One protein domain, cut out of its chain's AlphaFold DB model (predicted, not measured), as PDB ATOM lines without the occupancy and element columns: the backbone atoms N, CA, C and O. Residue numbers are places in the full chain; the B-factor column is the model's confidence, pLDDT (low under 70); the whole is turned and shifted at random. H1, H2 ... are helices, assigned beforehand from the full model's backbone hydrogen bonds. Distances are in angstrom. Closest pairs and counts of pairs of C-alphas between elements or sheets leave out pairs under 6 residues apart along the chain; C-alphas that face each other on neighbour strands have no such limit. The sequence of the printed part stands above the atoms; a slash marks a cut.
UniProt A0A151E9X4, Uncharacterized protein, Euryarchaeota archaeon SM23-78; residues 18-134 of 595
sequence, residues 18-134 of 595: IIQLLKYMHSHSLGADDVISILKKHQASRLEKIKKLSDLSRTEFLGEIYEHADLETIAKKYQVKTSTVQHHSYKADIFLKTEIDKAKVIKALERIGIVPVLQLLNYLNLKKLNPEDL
ATOM      1  N   ILE A  18     -35.572 -46.297 -56.257       71.06
ATOM      2  CA  ILE A  18     -34.479 -46.462 -57.223       71.06
ATOM      3  C   ILE A  18     -34.389 -45.234 -58.136       71.06
ATOM      4  O   ILE A  18     -33.313 -44.668 -58.284       71.06
ATOM      5  N   ILE A  19     -35.510 -44.736 -58.667       77.31
ATOM      6  CA  ILE A  19     -35.532 -43.526 -59.507       77.31
ATOM      7  C   ILE A  19     -35.061 -42.288 -58.728       77.31
ATOM      8  O   ILE A  19     -34.331 -41.462 -59.274       77.31
ATOM      9  N   GLN A  20     -35.455 -42.128 -57.460       80.31
ATOM     10  CA  GLN A  20     -34.974 -41.011 -56.635       80.31
ATOM     11  C   GLN A  20     -33.473 -41.119 -56.329       80.31
ATOM     12  O   GLN A  20     -32.789 -40.097 -56.358       80.31
ATOM     13  N   LEU A  21     -32.961 -42.329 -56.097       74.56
ATOM     14  CA  LEU A  21     -31.532 -42.582 -55.907       74.56
ATOM     15  C   LEU A  21     -30.736 -42.300 -57.185       74.56
ATOM     16  O   LEU A  21     -29.749 -41.580 -57.115       74.56
ATOM     17  N   LEU A  22     -31.206 -42.751 -58.352       76.56
ATOM     18  CA  LEU A  22     -30.564 -42.478 -59.645       76.56
ATOM     19  C   LEU A  22     -30.522 -40.974 -59.966       76.56
ATOM     20  O   LEU A  22     -29.509 -40.465 -60.439       76.56
ATOM     21  N   LYS A  23     -31.585 -40.225 -59.644       84.00
ATOM     22  CA  LYS A  23     -31.588 -38.754 -59.771       84.00
ATOM     23  C   LYS A  23     -30.597 -38.084 -58.816       84.00
ATOM     24  O   LYS A  23     -29.960 -37.096 -59.178       84.00
ATOM     25  N   TYR A  24     -30.468 -38.606 -57.598       80.88
ATOM     26  CA  TYR A  24     -29.501 -38.108 -56.623       80.88
ATOM     27  C   TYR A  24     -28.057 -38.392 -57.064       80.88
ATOM     28  O   TYR A  24     -27.226 -37.492 -57.004       80.88
ATOM     29  N   MET A  25     -27.792 -39.591 -57.595       81.75
ATOM     30  CA  MET A  25     -26.503 -39.972 -58.187       81.75
ATOM     31  C   MET A  25     -26.080 -39.010 -59.285       81.75
ATOM     32  O   MET A  25     -24.984 -38.461 -59.238       81.75
ATOM     33  N   HIS A  26     -26.982 -38.772 -60.239       81.31
ATOM     34  CA  HIS A  26     -26.701 -37.933 -61.394       81.31
ATOM     35  C   HIS A  26     -26.442 -36.468 -61.012       81.31
ATOM     36  O   HIS A  26     -25.564 -35.832 -61.576       81.31
ATOM     37  N   SER A  27     -27.166 -35.940 -60.020       86.69
ATOM     38  CA  SER A  27     -27.006 -34.544 -59.575       86.69
ATOM     39  C   SER A  27     -25.753 -34.278 -58.735       86.69
ATOM     40  O   SER A  27     -25.388 -33.119 -58.577       86.69
ATOM     41  N   HIS A  28     -25.106 -35.317 -58.197       87.88
ATOM     42  CA  HIS A  28     -23.935 -35.187 -57.320       87.88
ATOM     43  C   HIS A  28     -22.694 -35.906 -57.869       87.88
ATOM     44  O   HIS A  28     -21.715 -36.055 -57.144       87.88
ATOM     45  N   SER A  29     -22.740 -36.365 -59.127       89.44
ATOM     46  CA  SER A  29     -21.658 -37.106 -59.794       89.44
ATOM     47  C   SER A  29     -21.145 -38.313 -58.992       89.44
ATOM     48  O   SER A  29     -19.957 -38.617 -59.021       89.44
ATOM     49  N   LEU A  30     -22.033 -38.992 -58.254       88.19
ATOM     50  CA  LEU A  30     -21.673 -40.132 -57.402       88.19
ATOM     51  C   LEU A  30     -21.599 -41.424 -58.222       88.19
ATOM     52  O   LEU A  30     -22.523 -41.731 -58.984       88.19
ATOM     53  N   GLY A  31     -20.541 -42.208 -58.015       88.44
ATOM     54  CA  GLY A  31     -20.405 -43.540 -58.594       88.44
ATOM     55  C   GLY A  31     -21.361 -44.554 -57.954       88.44
ATOM     56  O   GLY A  31     -21.950 -44.320 -56.894       88.44
ATOM     57  N   ALA A  32     -21.519 -45.721 -58.585       76.88
ATOM     58  CA  ALA A  32     -22.312 -46.818 -58.020       76.88
ATOM     59  C   ALA A  32     -21.787 -47.251 -56.636       76.88
ATOM     60  O   ALA A  32     -22.582 -47.492 -55.724       76.88
ATOM     61  N   ASP A  33     -20.465 -47.260 -56.455       80.56
ATOM     62  CA  ASP A  33     -19.812 -47.624 -55.194       80.56
ATOM     63  C   ASP A  33     -20.102 -46.628 -54.062       80.56
ATOM     64  O   ASP A  33     -20.352 -47.040 -52.925       80.56
ATOM     65  N   ASP A  34     -20.190 -45.331 -54.369       81.50
ATOM     66  CA  ASP A  34     -20.558 -44.298 -53.394       81.50
ATOM     67  C   ASP A  34     -21.992 -44.491 -52.895       81.50
ATOM     68  O   ASP A  34     -22.278 -44.380 -51.699       81.50
ATOM     69  N   VAL A  35     -22.915 -44.849 -53.791       75.81
ATOM     70  CA  VAL A  35     -24.301 -45.145 -53.408       75.81
ATOM     71  C   VAL A  35     -24.407 -46.422 -52.610       75.81
ATOM     72  O   VAL A  35     -25.131 -46.446 -51.614       75.81
ATOM     73  N   ILE A  36     -23.678 -47.468 -52.991       79.00
ATOM     74  CA  ILE A  36     -23.617 -48.701 -52.207       79.00
ATOM     75  C   ILE A  36     -23.089 -48.392 -50.800       79.00
ATOM     76  O   ILE A  36     -23.663 -48.869 -49.821       79.00
ATOM     77  N   SER A  37     -22.065 -47.543 -50.671       81.12
ATOM     78  CA  SER A  37     -21.530 -47.087 -49.384       81.12
ATOM     79  C   SER A  37     -22.568 -46.310 -48.557       81.12
ATOM     80  O   SER A  37     -22.804 -46.627 -47.387       81.12
ATOM     81  N   ILE A  38     -23.285 -45.358 -49.168       78.44
ATOM     82  CA  ILE A  38     -24.354 -44.584 -48.514       78.44
ATOM     83  C   ILE A  38     -25.511 -45.491 -48.075       78.44
ATOM     84  O   ILE A  38     -26.012 -45.355 -46.955       78.44
ATOM     85  N   LEU A  39     -25.924 -46.439 -48.920       78.06
ATOM     86  CA  LEU A  39     -26.980 -47.403 -48.608       78.06
ATOM     87  C   LEU A  39     -26.556 -48.344 -47.480       78.06
ATOM     88  O   LEU A  39     -27.336 -48.540 -46.547       78.06
ATOM     89  N   LYS A  40     -25.315 -48.852 -47.498       82.25
ATOM     90  CA  LYS A  40     -24.740 -49.649 -46.404       82.25
ATOM     91  C   LYS A  40     -24.718 -48.858 -45.098       82.25
ATOM     92  O   LYS A  40     -25.147 -49.381 -44.073       82.25
ATOM     93  N   LYS A  41     -24.322 -47.581 -45.123       82.94
ATOM     94  CA  LYS A  41     -24.329 -46.695 -43.944       82.94
ATOM     95  C   LYS A  41     -25.746 -46.438 -43.419       82.94
ATOM     96  O   LYS A  41     -25.984 -46.499 -42.212       82.94
ATOM     97  N   HIS A  42     -26.713 -46.208 -44.307       79.06
ATOM     98  CA  HIS A  42     -28.121 -46.050 -43.937       79.06
ATOM     99  C   HIS A  42     -28.729 -47.336 -43.367       79.06
ATOM    100  O   HIS A  42     -29.481 -47.284 -42.389       79.06
ATOM    101  N   GLN A  43     -28.403 -48.488 -43.957       82.88
ATOM    102  CA  GLN A  43     -28.832 -49.798 -43.483       82.88
ATOM    103  C   GLN A  43     -28.207 -50.115 -42.124       82.88
ATOM    104  O   GLN A  43     -28.941 -50.510 -41.222       82.88
ATOM    105  N   ALA A  44     -26.910 -49.856 -41.936       83.06
ATOM    106  CA  ALA A  44     -26.220 -50.008 -40.658       83.06
ATOM    107  C   ALA A  44     -26.848 -49.127 -39.569       83.06
ATOM    108  O   ALA A  44     -27.212 -49.635 -38.513       83.06
ATOM    109  N   SER A  45     -27.109 -47.844 -39.851       84.62
ATOM    110  CA  SER A  45     -27.791 -46.943 -38.907       84.62
ATOM    111  C   SER A  45     -29.211 -47.413 -38.565       84.62
ATOM    112  O   SER A  45     -29.659 -47.311 -37.423       84.62
ATOM    113  N   ARG A  46     -29.950 -47.949 -39.546       83.38
ATOM    114  CA  ARG A  46     -31.286 -48.511 -39.310       83.38
ATOM    115  C   ARG A  46     -31.222 -49.787 -38.469       83.38
ATOM    116  O   ARG A  46     -32.062 -49.951 -37.588       83.38
ATOM    117  N   LEU A  47     -30.257 -50.666 -38.730       87.62
ATOM    118  CA  LEU A  47     -30.033 -51.885 -37.954       87.62
ATOM    119  C   LEU A  47     -29.606 -51.561 -36.525       87.62
ATOM    120  O   LEU A  47     -30.133 -52.169 -35.608       87.62
ATOM    121  N   GLU A  48     -28.758 -50.555 -36.318       91.25
ATOM    122  CA  GLU A  48     -28.358 -50.087 -34.987       91.25
ATOM    123  C   GLU A  48     -29.562 -49.579 -34.175       91.25
ATOM    124  O   GLU A  48     -29.711 -49.904 -33.000       91.25
ATOM    125  N   LYS A  49     -30.479 -48.832 -34.804       89.62
ATOM    126  CA  LYS A  49     -31.719 -48.358 -34.159       89.62
ATOM    127  C   LYS A  49     -32.662 -49.501 -33.789       89.62
ATOM    128  O   LYS A  49     -33.254 -49.485 -32.714       89.62
ATOM    129  N   ILE A  50     -32.795 -50.497 -34.669       89.69
ATOM    130  CA  ILE A  50     -33.566 -51.714 -34.380       89.69
ATOM    131  C   ILE A  50     -32.895 -52.499 -33.252       89.69
ATOM    132  O   ILE A  50     -33.598 -52.979 -32.370       89.69
ATOM    133  N   LYS A  51     -31.561 -52.569 -33.259       91.62
ATOM    134  CA  LYS A  51     -30.759 -53.261 -32.256       91.62
ATOM    135  C   LYS A  51     -30.964 -52.662 -30.862       91.62
ATOM    136  O   LYS A  51     -31.288 -53.387 -29.937       91.62
ATOM    137  N   LYS A  52     -30.940 -51.331 -30.737       92.56
ATOM    138  CA  LYS A  52     -31.237 -50.636 -29.466       92.56
ATOM    139  C   LYS A  52     -32.598 -51.004 -28.876       92.56
ATOM    140  O   LYS A  52     -32.723 -51.070 -27.664       92.56
ATOM    141  N   LEU A  53     -33.610 -51.223 -29.720       93.38
ATOM    142  CA  LEU A  53     -34.912 -51.701 -29.258       93.38
ATOM    143  C   LEU A  53     -34.882 -53.203 -28.944       93.38
ATOM    144  O   LEU A  53     -35.494 -53.620 -27.972       93.38
ATOM    145  N   SER A  54     -34.205 -54.017 -29.762       90.75
ATOM    146  CA  SER A  54     -34.156 -55.471 -29.566       90.75
ATOM    147  C   SER A  54     -33.330 -55.915 -28.370       90.75
ATOM    148  O   SER A  54     -33.578 -57.003 -27.863       90.75
ATOM    149  N   ASP A  55     -32.369 -55.093 -27.962       94.25
ATOM    150  CA  ASP A  55     -31.482 -55.352 -26.832       94.25
ATOM    151  C   ASP A  55     -32.170 -55.063 -25.486       94.25
ATOM    152  O   ASP A  55     -31.647 -55.450 -24.446       94.25
ATOM    153  N   LEU A  56     -33.350 -54.424 -25.493       94.31
ATOM    154  CA  LEU A  56     -34.149 -54.257 -24.284       94.31
ATOM    155  C   LEU A  56     -34.629 -55.620 -23.789       94.31
ATOM    156  O   LEU A  56     -35.258 -56.396 -24.514       94.31
ATOM    157  N   SER A  57     -34.404 -55.873 -22.508       94.50
ATOM    158  CA  SER A  57     -35.059 -56.960 -21.799       94.50
ATOM    159  C   SER A  57     -36.575 -56.740 -21.752       94.50
ATOM    160  O   SER A  57     -37.088 -55.621 -21.870       94.50
ATOM    161  N   ARG A  58     -37.327 -57.822 -21.513       93.19
ATOM    162  CA  ARG A  58     -38.789 -57.763 -21.349       93.19
ATOM    163  C   ARG A  58     -39.210 -56.721 -20.300       93.19
ATOM    164  O   ARG A  58     -40.201 -56.023 -20.501       93.19
ATOM    165  N   THR A  59     -38.473 -56.610 -19.195       90.62
ATOM    166  CA  THR A  59     -38.752 -55.669 -18.098       90.62
ATOM    167  C   THR A  59     -38.463 -54.222 -18.485       90.62
ATOM    168  O   THR A  59     -39.292 -53.356 -18.206       90.62
ATOM    169  N   GLU A  60     -37.354 -53.949 -19.172       94.19
ATOM    170  CA  GLU A  60     -37.032 -52.604 -19.671       94.19
ATOM    171  C   GLU A  60     -38.049 -52.142 -20.714       94.19
ATOM    172  O   GLU A  60     -38.551 -51.020 -20.647       94.19
ATOM    173  N   PHE A  61     -38.433 -53.031 -21.632       94.69
ATOM    174  CA  PHE A  61     -39.429 -52.709 -22.646       94.69
ATOM    175  C   PHE A  61     -40.830 -52.483 -22.050       94.69
ATOM    176  O   PHE A  61     -41.558 -51.597 -22.498       94.69
ATOM    177  N   LEU A  62     -41.208 -53.215 -20.994       89.25
ATOM    178  CA  LEU A  62     -42.403 -52.880 -20.210       89.25
ATOM    179  C   LEU A  62     -42.260 -51.506 -19.544       89.25
ATOM    180  O   LEU A  62     -43.199 -50.714 -19.612       89.25
ATOM    181  N   GLY A  63     -41.097 -51.190 -18.968       88.44
ATOM    182  CA  GLY A  63     -40.792 -49.868 -18.412       88.44
ATOM    183  C   GLY A  63     -41.056 -48.738 -19.410       88.44
ATOM    184  O   GLY A  63     -41.778 -47.798 -19.093       88.44
ATOM    185  N   GLU A  64     -40.592 -48.889 -20.652       94.12
ATOM    186  CA  GLU A  64     -40.856 -47.959 -21.761       94.12
ATOM    187  C   GLU A  64     -42.354 -47.812 -22.082       94.12
ATOM    188  O   GLU A  64     -42.855 -46.705 -22.320       94.12
ATOM    189  N   ILE A  65     -43.101 -48.923 -22.066       90.81
ATOM    190  CA  ILE A  65     -44.556 -48.914 -22.267       90.81
ATOM    191  C   ILE A  65     -45.252 -48.132 -21.148       90.81
ATOM    192  O   ILE A  65     -46.111 -47.296 -21.448       90.81
ATOM    193  N   TYR A  66     -44.875 -48.346 -19.887       86.75
ATOM    194  CA  TYR A  66     -45.449 -47.633 -18.744       86.75
ATOM    195  C   TYR A  66     -45.042 -46.150 -18.718       86.75
ATOM    196  O   TYR A  66     -45.887 -45.283 -18.475       86.75
ATOM    197  N   GLU A  67     -43.797 -45.831 -19.081       89.06
ATOM    198  CA  GLU A  67     -43.276 -44.462 -19.127       89.06
ATOM    199  C   GLU A  67     -43.921 -43.628 -20.234       89.06
ATOM    200  O   GLU A  67     -44.150 -42.432 -20.050       89.06
ATOM    201  N   HIS A  68     -44.263 -44.211 -21.386       90.69
ATOM    202  CA  HIS A  68     -44.766 -43.455 -22.537       90.69
ATOM    203  C   HIS A  68     -46.267 -43.642 -22.791       90.69
ATOM    204  O   HIS A  68     -46.941 -42.658 -23.110       90.69
ATOM    205  N   ALA A  69     -46.838 -44.813 -22.500       87.62
ATOM    206  CA  ALA A  69     -48.256 -45.161 -22.679       87.62
ATOM    207  C   ALA A  69     -48.787 -44.946 -24.114       87.62
ATOM    208  O   ALA A  69     -49.994 -44.788 -24.335       87.62
ATOM    209  N   ASP A  70     -47.880 -44.904 -25.092       92.31
ATOM    210  CA  ASP A  70     -48.171 -44.644 -26.496       92.31
ATOM    211  C   ASP A  70     -47.086 -45.223 -27.420       92.31
ATOM    212  O   ASP A  70     -45.888 -45.015 -27.229       92.31
ATOM    213  N   LEU A  71     -47.537 -45.921 -28.463       92.06
ATOM    214  CA  LEU A  71     -46.695 -46.599 -29.450       92.06
ATOM    215  C   LEU A  71     -45.912 -45.632 -30.333       92.06
ATOM    216  O   LEU A  71     -44.771 -45.924 -30.689       92.06
ATOM    217  N   GLU A  72     -46.518 -44.506 -30.712       93.94
ATOM    218  CA  GLU A  72     -45.857 -43.518 -31.570       93.94
ATOM    219  C   GLU A  72     -44.691 -42.862 -30.831       93.94
ATOM    220  O   GLU A  72     -43.627 -42.655 -31.411       93.94
ATOM    221  N   THR A  73     -44.867 -42.603 -29.536       92.31
ATOM    222  CA  THR A  73     -43.830 -42.037 -28.670       92.31
ATOM    223  C   THR A  73     -42.634 -42.981 -28.527       92.31
ATOM    224  O   THR A  73     -41.501 -42.547 -28.743       92.31
ATOM    225  N   ILE A  74     -42.867 -44.275 -28.271       93.12
ATOM    226  CA  ILE A  74     -41.800 -45.293 -28.202       93.12
ATOM    227  C   ILE A  74     -41.102 -45.422 -29.563       93.12
ATOM    228  O   ILE A  74     -39.881 -45.326 -29.657       93.12
ATOM    229  N   ALA A  75     -41.869 -45.546 -30.651       94.50
ATOM    230  CA  ALA A  75     -41.313 -45.631 -32.002       94.50
ATOM    231  C   ALA A  75     -40.449 -44.405 -32.349       94.50
ATOM    232  O   ALA A  75     -39.379 -44.542 -32.943       94.50
ATOM    233  N   LYS A  76     -40.872 -43.209 -31.925       94.56
ATOM    234  CA  LYS A  76     -40.121 -41.965 -32.104       94.56
ATOM    235  C   LYS A  76     -38.840 -41.929 -31.266       94.56
ATOM    236  O   LYS A  76     -37.814 -41.526 -31.809       94.56
ATOM    237  N   LYS A  77     -38.877 -42.364 -29.997       93.50
ATOM    238  CA  LYS A  77     -37.708 -42.436 -29.096       93.50
ATOM    239  C   LYS A  77     -36.603 -43.309 -29.690       93.50
ATOM    240  O   LYS A  77     -35.463 -42.869 -29.796       93.50
ATOM    241  N   TYR A  78     -36.973 -44.485 -30.193       93.69
ATOM    242  CA  TYR A  78     -36.041 -45.438 -30.802       93.69
ATOM    243  C   TYR A  78     -35.804 -45.199 -32.303       93.69
ATOM    244  O   TYR A  78     -35.026 -45.912 -32.931       93.69
ATOM    245  N   GLN A  79     -36.440 -44.181 -32.897       93.62
ATOM    246  CA  GLN A  79     -36.354 -43.855 -34.326       93.62
ATOM    247  C   GLN A  79     -36.662 -45.056 -35.249       93.62
ATOM    248  O   GLN A  79     -36.046 -45.230 -36.305       93.62
ATOM    249  N   VAL A  80     -37.635 -45.880 -34.857       93.75
ATOM    250  CA  VAL A  80     -38.120 -47.050 -35.603       93.75
ATOM    251  C   VAL A  80     -39.577 -46.859 -36.033       93.75
ATOM    252  O   VAL A  80     -40.239 -45.888 -35.669       93.75
ATOM    253  N   LYS A  81     -40.109 -47.782 -36.838       94.12
ATOM    254  CA  LYS A  81     -41.538 -47.790 -37.183       94.12
ATOM    255  C   LYS A  81     -42.348 -48.408 -36.040       94.12
ATOM    256  O   LYS A  81     -41.863 -49.303 -35.353       94.12
ATOM    257  N   THR A  82     -43.611 -48.014 -35.894       94.12
ATOM    258  CA  THR A  82     -44.540 -48.628 -34.923       94.12
ATOM    259  C   THR A  82     -44.700 -50.135 -35.136       94.12
ATOM    260  O   THR A  82     -44.811 -50.875 -34.165       94.12
ATOM    261  N   SER A  83     -44.617 -50.611 -36.384       94.94
ATOM    262  CA  SER A  83     -44.610 -52.044 -36.702       94.94
ATOM    263  C   SER A  83     -43.392 -52.781 -36.136       94.94
ATOM    264  O   SER A  83     -43.504 -53.935 -35.737       94.94
ATOM    265  N   THR A  84     -42.234 -52.122 -36.046       94.19
ATOM    266  CA  THR A  84     -41.032 -52.685 -35.415       94.19
ATOM    267  C   THR A  84     -41.225 -52.830 -33.907       94.19
ATOM    268  O   THR A  84     -40.854 -53.857 -33.348       94.19
ATOM    269  N   VAL A  85     -41.867 -51.849 -33.264       94.31
ATOM    270  CA  VAL A  85     -42.219 -51.909 -31.834       94.31
ATOM    271  C   VAL A  85     -43.219 -53.036 -31.555       94.31
ATOM    272  O   VAL A  85     -43.049 -53.782 -30.599       94.31
ATOM    273  N   GLN A  86     -44.221 -53.211 -32.423       93.50
ATOM    274  CA  GLN A  86     -45.178 -54.322 -32.338       93.50
ATOM    275  C   GLN A  86     -44.506 -55.688 -32.490       93.50
ATOM    276  O   GLN A  86     -44.771 -56.595 -31.708       93.50
ATOM    277  N   HIS A  87     -43.614 -55.830 -33.473       93.94
ATOM    278  CA  HIS A  87     -42.867 -57.069 -33.685       93.94
ATOM    279  C   HIS A  87     -41.980 -57.419 -32.488       93.94
ATOM    280  O   HIS A  87     -41.914 -58.575 -32.080       93.94
ATOM    281  N   HIS A  88     -41.320 -56.419 -31.902       92.81
ATOM    282  CA  HIS A  88     -40.515 -56.625 -30.703       92.81
ATOM    283  C   HIS A  88     -41.379 -57.010 -29.492       92.81
ATOM    284  O   HIS A  88     -41.028 -57.956 -28.796       92.81
ATOM    285  N   SER A  89     -42.546 -56.379 -29.293       92.12
ATOM    286  CA  SER A  89     -43.471 -56.795 -28.225       92.12
ATOM    287  C   SER A  89     -43.903 -58.249 -28.382       92.12
ATOM    288  O   SER A  89     -43.969 -58.965 -27.392       92.12
ATOM    289  N   TYR A  90     -44.193 -58.682 -29.613       92.88
ATOM    290  CA  TYR A  90     -44.586 -60.058 -29.893       92.88
ATOM    291  C   TYR A  90     -43.451 -61.031 -29.558       92.88
ATOM    292  O   TYR A  90     -43.677 -62.018 -28.867       92.88
ATOM    293  N   LYS A  91     -42.213 -60.710 -29.960       92.44
ATOM    294  CA  LYS A  91     -41.022 -61.498 -29.600       92.44
ATOM    295  C   LYS A  91     -40.764 -61.558 -28.094       92.44
ATOM    296  O   LYS A  91     -40.296 -62.578 -27.608       92.44
ATOM    297  N   ALA A  92     -41.058 -60.480 -27.374       90.25
ATOM    298  CA  ALA A  92     -40.938 -60.413 -25.921       90.25
ATOM    299  C   ALA A  92     -42.139 -61.043 -25.181       90.25
ATOM    300  O   ALA A  92     -42.170 -61.010 -23.948       90.25
ATOM    301  N   ASP A  93     -43.116 -61.597 -25.913       93.00
ATOM    302  CA  ASP A  93     -44.358 -62.170 -25.388       93.00
ATOM    303  C   ASP A  93     -45.164 -61.157 -24.538       93.00
ATOM    304  O   ASP A  93     -45.612 -61.392 -23.415       93.00
ATOM    305  N   ILE A  94     -45.307 -59.946 -25.086       90.19
ATOM    306  CA  ILE A  94     -46.058 -58.839 -24.494       90.19
ATOM    307  C   ILE A  94     -47.277 -58.513 -25.358       90.19
ATOM    308  O   ILE A  94     -47.162 -58.059 -26.504       90.19
ATOM    309  N   PHE A  95     -48.462 -58.634 -24.753       91.12
ATOM    310  CA  PHE A  95     -49.733 -58.171 -25.312       91.12
ATOM    311  C   PHE A  95     -49.822 -56.638 -25.270       91.12
ATOM    312  O   PHE A  95     -50.446 -56.032 -24.401       91.12
ATOM    313  N   LEU A  96     -49.187 -56.002 -26.253       86.94
ATOM    314  CA  LEU A  96     -48.920 -54.562 -26.302       86.94
ATOM    315  C   LEU A  96     -50.139 -53.667 -26.090       86.94
ATOM    316  O   LEU A  96     -50.040 -52.643 -25.422       86.94
ATOM    317  N   LYS A  97     -51.293 -54.038 -26.655       84.19
ATOM    318  CA  LYS A  97     -52.530 -53.264 -26.495       84.19
ATOM    319  C   LYS A  97     -52.959 -53.217 -25.026       84.19
ATOM    320  O   LYS A  97     -53.223 -52.136 -24.510       84.19
ATOM    321  N   THR A  98     -52.967 -54.371 -24.369       81.25
ATOM    322  CA  THR A  98     -53.337 -54.519 -22.960       81.25
ATOM    323  C   THR A  98     -52.395 -53.723 -22.061       81.25
ATOM    324  O   THR A  98     -52.856 -52.960 -21.215       81.25
ATOM    325  N   GLU A  99     -51.083 -53.824 -22.280       86.69
ATOM    326  CA  GLU A  99     -50.091 -53.106 -21.468       86.69
ATOM    327  C   GLU A  99     -50.125 -51.586 -21.693       86.69
ATOM    328  O   GLU A  99     -50.027 -50.817 -20.739       86.69
ATOM    329  N   ILE A 100     -50.360 -51.119 -22.925       80.81
ATOM    330  CA  ILE A 100     -50.552 -49.686 -23.206       80.81
ATOM    331  C   ILE A 100     -51.814 -49.150 -22.528       80.81
ATOM    332  O   ILE A 100     -51.801 -48.041 -21.991       80.81
ATOM    333  N   ASP A 101     -52.910 -49.906 -22.553       74.31
ATOM    334  CA  ASP A 101     -54.153 -49.489 -21.907       74.31
ATOM    335  C   ASP A 101     -53.992 -49.456 -20.373       74.31
ATOM    336  O   ASP A 101     -54.403 -48.475 -19.745       74.31
ATOM    337  N   LYS A 102     -53.273 -50.423 -19.777       77.00
ATOM    338  CA  LYS A 102     -52.851 -50.378 -18.361       77.00
ATOM    339  C   LYS A 102     -51.999 -49.141 -18.058       77.00
ATOM    340  O   LYS A 102     -52.309 -48.405 -17.121       77.00
ATOM    341  N   ALA A 103     -50.979 -48.860 -18.870       76.50
ATOM    342  CA  ALA A 103     -50.102 -47.700 -18.711       76.50
ATOM    343  C   ALA A 103     -50.866 -46.367 -18.780       76.50
ATOM    344  O   ALA A 103     -50.637 -45.463 -17.975       76.50
ATOM    345  N   LYS A 104     -51.831 -46.242 -19.702       75.12
ATOM    346  CA  LYS A 104     -52.700 -45.058 -19.798       75.12
ATOM    347  C   LYS A 104     -53.536 -44.860 -18.543       75.12
ATOM    348  O   LYS A 104     -53.707 -43.718 -18.113       75.12
ATOM    349  N   VAL A 105     -54.056 -45.943 -17.969       69.81
ATOM    350  CA  VAL A 105     -54.816 -45.881 -16.720       69.81
ATOM    351  C   VAL A 105     -53.914 -45.498 -15.556       69.81
ATOM    352  O   VAL A 105     -54.266 -44.569 -14.837       69.81
ATOM    353  N   ILE A 106     -52.733 -46.103 -15.411       72.00
ATOM    354  CA  ILE A 106     -51.769 -45.729 -14.361       72.00
ATOM    355  C   ILE A 106     -51.409 -44.248 -14.454       72.00
ATOM    356  O   ILE A 106     -51.596 -43.524 -13.480       72.00
ATOM    357  N   LYS A 107     -51.050 -43.744 -15.638       75.00
ATOM    358  CA  LYS A 107     -50.793 -42.309 -15.836       75.00
ATOM    359  C   LYS A 107     -52.006 -41.427 -15.558       75.00
ATOM    360  O   LYS A 107     -51.867 -40.283 -15.121       75.00
ATOM    361  N   ALA A 108     -53.214 -41.904 -15.855       67.38
ATOM    362  CA  ALA A 108     -54.430 -41.181 -15.503       67.38
ATOM    363  C   ALA A 108     -54.607 -41.120 -13.978       67.38
ATOM    364  O   ALA A 108     -54.909 -40.051 -13.455       67.38
ATOM    365  N   LEU A 109     -54.357 -42.221 -13.266       67.44
ATOM    366  CA  LEU A 109     -54.406 -42.296 -11.804       67.44
ATOM    367  C   LEU A 109     -53.302 -41.448 -11.143       67.44
ATOM    368  O   LEU A 109     -53.587 -40.755 -10.165       67.44
ATOM    369  N   GLU A 110     -52.091 -41.417 -11.707       68.25
ATOM    370  CA  GLU A 110     -50.990 -40.513 -11.330       68.25
ATOM    371  C   GLU A 110     -51.409 -39.050 -11.411       68.25
ATOM    372  O   GLU A 110     -51.318 -38.321 -10.425       68.25
ATOM    373  N   ARG A 111     -51.974 -38.633 -12.550       66.31
ATOM    374  CA  ARG A 111     -52.473 -37.260 -12.737       66.31
ATOM    375  C   ARG A 111     -53.599 -36.888 -11.774       66.31
ATOM    376  O   ARG A 111     -53.795 -35.707 -11.500       66.31
ATOM    377  N   ILE A 112     -54.359 -37.870 -11.291       59.69
ATOM    378  CA  ILE A 112     -55.448 -37.673 -10.324       59.69
ATOM    379  C   ILE A 112     -54.920 -37.713  -8.871       59.69
ATOM    380  O   ILE A 112     -55.647 -37.356  -7.943       59.69
ATOM    381  N   GLY A 113     -53.651 -38.076  -8.645       57.00
ATOM    382  CA  GLY A 113     -53.049 -38.177  -7.311       57.00
ATOM    383  C   GLY A 113     -53.524 -39.407  -6.529       57.00
ATOM    384  O   GLY A 113     -53.712 -39.334  -5.317       57.00
ATOM    385  N   ILE A 114     -53.791 -40.518  -7.224       63.41
ATOM    386  CA  ILE A 114     -54.239 -41.797  -6.636       63.41
ATOM    387  C   ILE A 114     -53.058 -42.753  -6.377       63.41
ATOM    388  O   ILE A 114     -53.224 -43.770  -5.713       63.41
ATOM    389  N   VAL A 115     -51.839 -42.416  -6.805       60.25
ATOM    390  CA  VAL A 115     -50.618 -43.230  -6.593       60.25
ATOM    391  C   VAL A 115     -50.421 -43.691  -5.142       60.25
ATOM    392  O   VAL A 115     -50.151 -44.879  -4.966       60.25
ATOM    393  N   PRO A 116     -50.665 -42.866  -4.102       56.28
ATOM    394  CA  PRO A 116     -50.573 -43.329  -2.713       56.28
ATOM    395  C   PRO A 116     -51.539 -44.481  -2.377       56.28
ATOM    396  O   PRO A 116     -51.252 -45.317  -1.527       56.28
ATOM    397  N   VAL A 117     -52.683 -44.562  -3.065       57.47
ATOM    398  CA  VAL A 117     -53.675 -45.638  -2.903       57.47
ATOM    399  C   VAL A 117     -53.207 -46.928  -3.581       57.47
ATOM    400  O   VAL A 117     -53.365 -48.006  -3.016       57.47
ATOM    401  N   LEU A 118     -52.587 -46.837  -4.763       57.97
ATOM    402  CA  LEU A 118     -51.989 -48.000  -5.438       57.97
ATOM    403  C   LEU A 118     -50.788 -48.547  -4.655       57.97
ATOM    404  O   LEU A 118     -50.648 -49.758  -4.504       57.97
ATOM    405  N   GLN A 119     -49.961 -47.659  -4.098       61.53
ATOM    406  CA  GLN A 119     -48.869 -48.032  -3.197       61.53
ATOM    407  C   GLN A 119     -49.395 -48.729  -1.934       61.53
ATOM    408  O   GLN A 119     -48.808 -49.718  -1.508       61.53
ATOM    409  N   LEU A 120     -50.529 -48.288  -1.379       55.34
ATOM    410  CA  LEU A 120     -51.182 -48.961  -0.251       55.34
ATOM    411  C   LEU A 120     -51.699 -50.362  -0.618       55.34
ATOM    412  O   LEU A 120     -51.501 -51.294   0.156       55.34
ATOM    413  N   LEU A 121     -52.302 -50.539  -1.797       55.75
ATOM    414  CA  LEU A 121     -52.751 -51.859  -2.261       55.75
ATOM    415  C   LEU A 121     -51.586 -52.843  -2.442       55.75
ATOM    416  O   LEU A 121     -51.697 -53.991  -2.022       55.75
ATOM    417  N   ASN A 122     -50.462 -52.385  -3.003       58.44
ATOM    418  CA  ASN A 122     -49.250 -53.200  -3.119       58.44
ATOM    419  C   ASN A 122     -48.619 -53.494  -1.750       58.44
ATOM    420  O   ASN A 122     -48.154 -54.605  -1.507       58.44
ATOM    421  N   TYR A 123     -48.619 -52.514  -0.845       51.81
ATOM    422  CA  TYR A 123     -48.009 -52.640   0.475       51.81
ATOM    423  C   TYR A 123     -48.738 -53.593   1.414       51.81
ATOM    424  O   TYR A 123     -48.098 -54.313   2.175       51.81
ATOM    425  N   LEU A 124     -50.070 -53.646   1.335       52.06
ATOM    426  CA  LEU A 124     -50.873 -54.605   2.098       52.06
ATOM    427  C   LEU A 124     -50.631 -56.064   1.666       52.06
ATOM    428  O   LEU A 124     -51.299 -56.956   2.166       52.06
ATOM    429  N   ASN A 125     -49.686 -56.315   0.749       50.03
ATOM    430  CA  ASN A 125     -49.319 -57.638   0.252       50.03
ATOM    431  C   ASN A 125     -50.532 -58.415  -0.281       50.03
ATOM    432  O   ASN A 125     -50.542 -59.645  -0.290       50.03
ATOM    433  N   LEU A 126     -51.530 -57.674  -0.780       47.94
ATOM    434  CA  LEU A 126     -52.720 -58.170  -1.465       47.94
ATOM    435  C   LEU A 126     -52.295 -58.637  -2.863       47.94
ATOM    436  O   LEU A 126     -52.689 -58.092  -3.895       47.94
ATOM    437  N   LYS A 127     -51.402 -59.629  -2.890       39.72
ATOM    438  CA  LYS A 127     -50.993 -60.365  -4.078       39.72
ATOM    439  C   LYS A 127     -52.281 -60.899  -4.701       39.72
ATOM    440  O   LYS A 127     -52.931 -61.742  -4.092       39.72
ATOM    441  N   LYS A 128     -52.609 -60.401  -5.902       45.34
ATOM    442  CA  LYS A 128     -53.845 -60.607  -6.697       45.34
ATOM    443  C   LYS A 128     -54.859 -59.452  -6.663       45.34
ATOM    444  O   LYS A 128     -56.063 -59.679  -6.636       45.34
ATOM    445  N   LEU A 129     -54.415 -58.205  -6.778       44.41
ATOM    446  CA  LEU A 129     -55.208 -57.251  -7.559       44.41
ATOM    447  C   LEU A 129     -54.731 -57.339  -9.005       44.41
ATOM    448  O   LEU A 129     -53.804 -56.643  -9.412       44.41
ATOM    449  N   ASN A 130     -55.341 -58.248  -9.769       50.44
ATOM    450  CA  ASN A 130     -55.224 -58.186 -11.216       50.44
ATOM    451  C   ASN A 130     -55.855 -56.845 -11.642       50.44
ATOM    452  O   ASN A 130     -56.979 -56.556 -11.217       50.44
ATOM    453  N   PRO A 131     -55.175 -55.991 -12.431       48.28
ATOM    454  CA  PRO A 131     -55.785 -54.786 -12.983       48.28
ATOM    455  C   PRO A 131     -57.159 -55.061 -13.605       48.28
ATOM    456  O   PRO A 131     -58.044 -54.219 -13.497       48.28
ATOM    457  N   GLU A 132     -57.367 -56.255 -14.173       48.91
ATOM    458  CA  GLU A 132     -58.653 -56.717 -14.711       48.91
ATOM    459  C   GLU A 132     -59.784 -56.774 -13.669       48.91
ATOM    460  O   GLU A 132     -60.904 -56.399 -14.000       48.91
ATOM    461  N   ASP A 133     -59.523 -57.114 -12.403       53.22
ATOM    462  CA  ASP A 133     -60.545 -57.103 -11.337       53.22
ATOM    463  C   ASP A 133     -60.941 -55.668 -10.950       53.22
ATOM    464  O   ASP A 133     -62.100 -55.356 -10.639       53.22
ATOM    465  N   LEU A 134     -59.967 -54.752 -10.998       51.06
ATOM    466  CA  LEU A 134     -60.223 -53.321 -10.856       51.06
ATOM    467  C   LEU A 134     -61.041 -52.809 -12.056       51.06
ATOM    468  O   LEU A 134     -61.977 -52.040 -11.866       51.06
TER     469      LEU A 134
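AT A GLANCE: This is residues 18 to 134 of the 595 residues of an uncharacterized protein of Euryarchaeota archaeon SM23-78 (UniProt A0A151E9X4). A long rod-like run of helices: H2 is a long arm with the short H1 folded back slantwise at its outer end, and its other end meets a small cluster of crossed helices, H3, H4 and H5. From that cluster H6 leads away to the opposite end of the rod, where H7 and the very short H8 make a loose end with few contacts. The printed part has 117 residues with eight named helices, H1 to H8 in order along the chain, and no named strand; the class is all helix. The whole is extended, with a radius of gyration of the C-alphas of 21.3 A and spans of 70 by 26 by 17 A.

HOW THE PARTS SIT: H1, residues 18 to 27, is close to but not clearly touching H2, residues 32 to 54; their closest C-alphas, of Met 25 and Val 35, are 7.4 A apart, and they run opposite ways at a steep tilt of 53 degrees. With residues 50 to 54 alone, H2 touches H5, residues 82 to 91, closest at the C-alphas of Ser 54 and His 88, 6.6 A. H3, residues 58 to 68, touches H4, residues 71 to 77, only at the corner, with the C-alphas of His 68 and Ile 74 closest at 6.7 A. H4 touches H5 about perpendicular, at 79 degrees, with the C-alphas of Ala 75 and Thr 82 closest at 5.3 A. H6, residues 96 to 112, touches H3 with residues 99 to 106 alone, at a steep tilt of 48 degrees; the C-alphas of Tyr 66 and Ala 103 are closest, 4.7 A. H5 and H6 only just touch, with 3 pairs of C-alphas within 8 A, and only at the corner, closest at Ser 89 and Leu 96, 6.2 A. H7, residues 115 to 123, is close to but not clearly touching H6, and H8, residues 131 to 134, likewise; H1 and H7 are apart. Every O i to N i+4 pair is within hydrogen-bond range in H1 to H7, while H8 is too short for such a pair.

IN THESE COORDINATES: H1 begins at C-alpha 18, (-34.479, -46.462, -57.223). H2 is the longest helix, 32.0 A from first to last C-alpha, ending at C-alpha 54, (-34.156, -55.471, -29.566). H3 measures 15.6 A, H5 14.4 A and H6 24.1 A. H8 ends at C-alpha 134, (-60.223, -53.321, -10.856).

THE WHOLE: The C-alphas farthest apart, of Ser 29 and Leu 124, are 70.6 A apart. The printed part has no cut, and no link is long. Residues 40 to 45 of H2 and residues 122 to 128 stand free. Mean pLDDT of the printed part is 79.6; residue 105 and residues 108 to 134 are under 70.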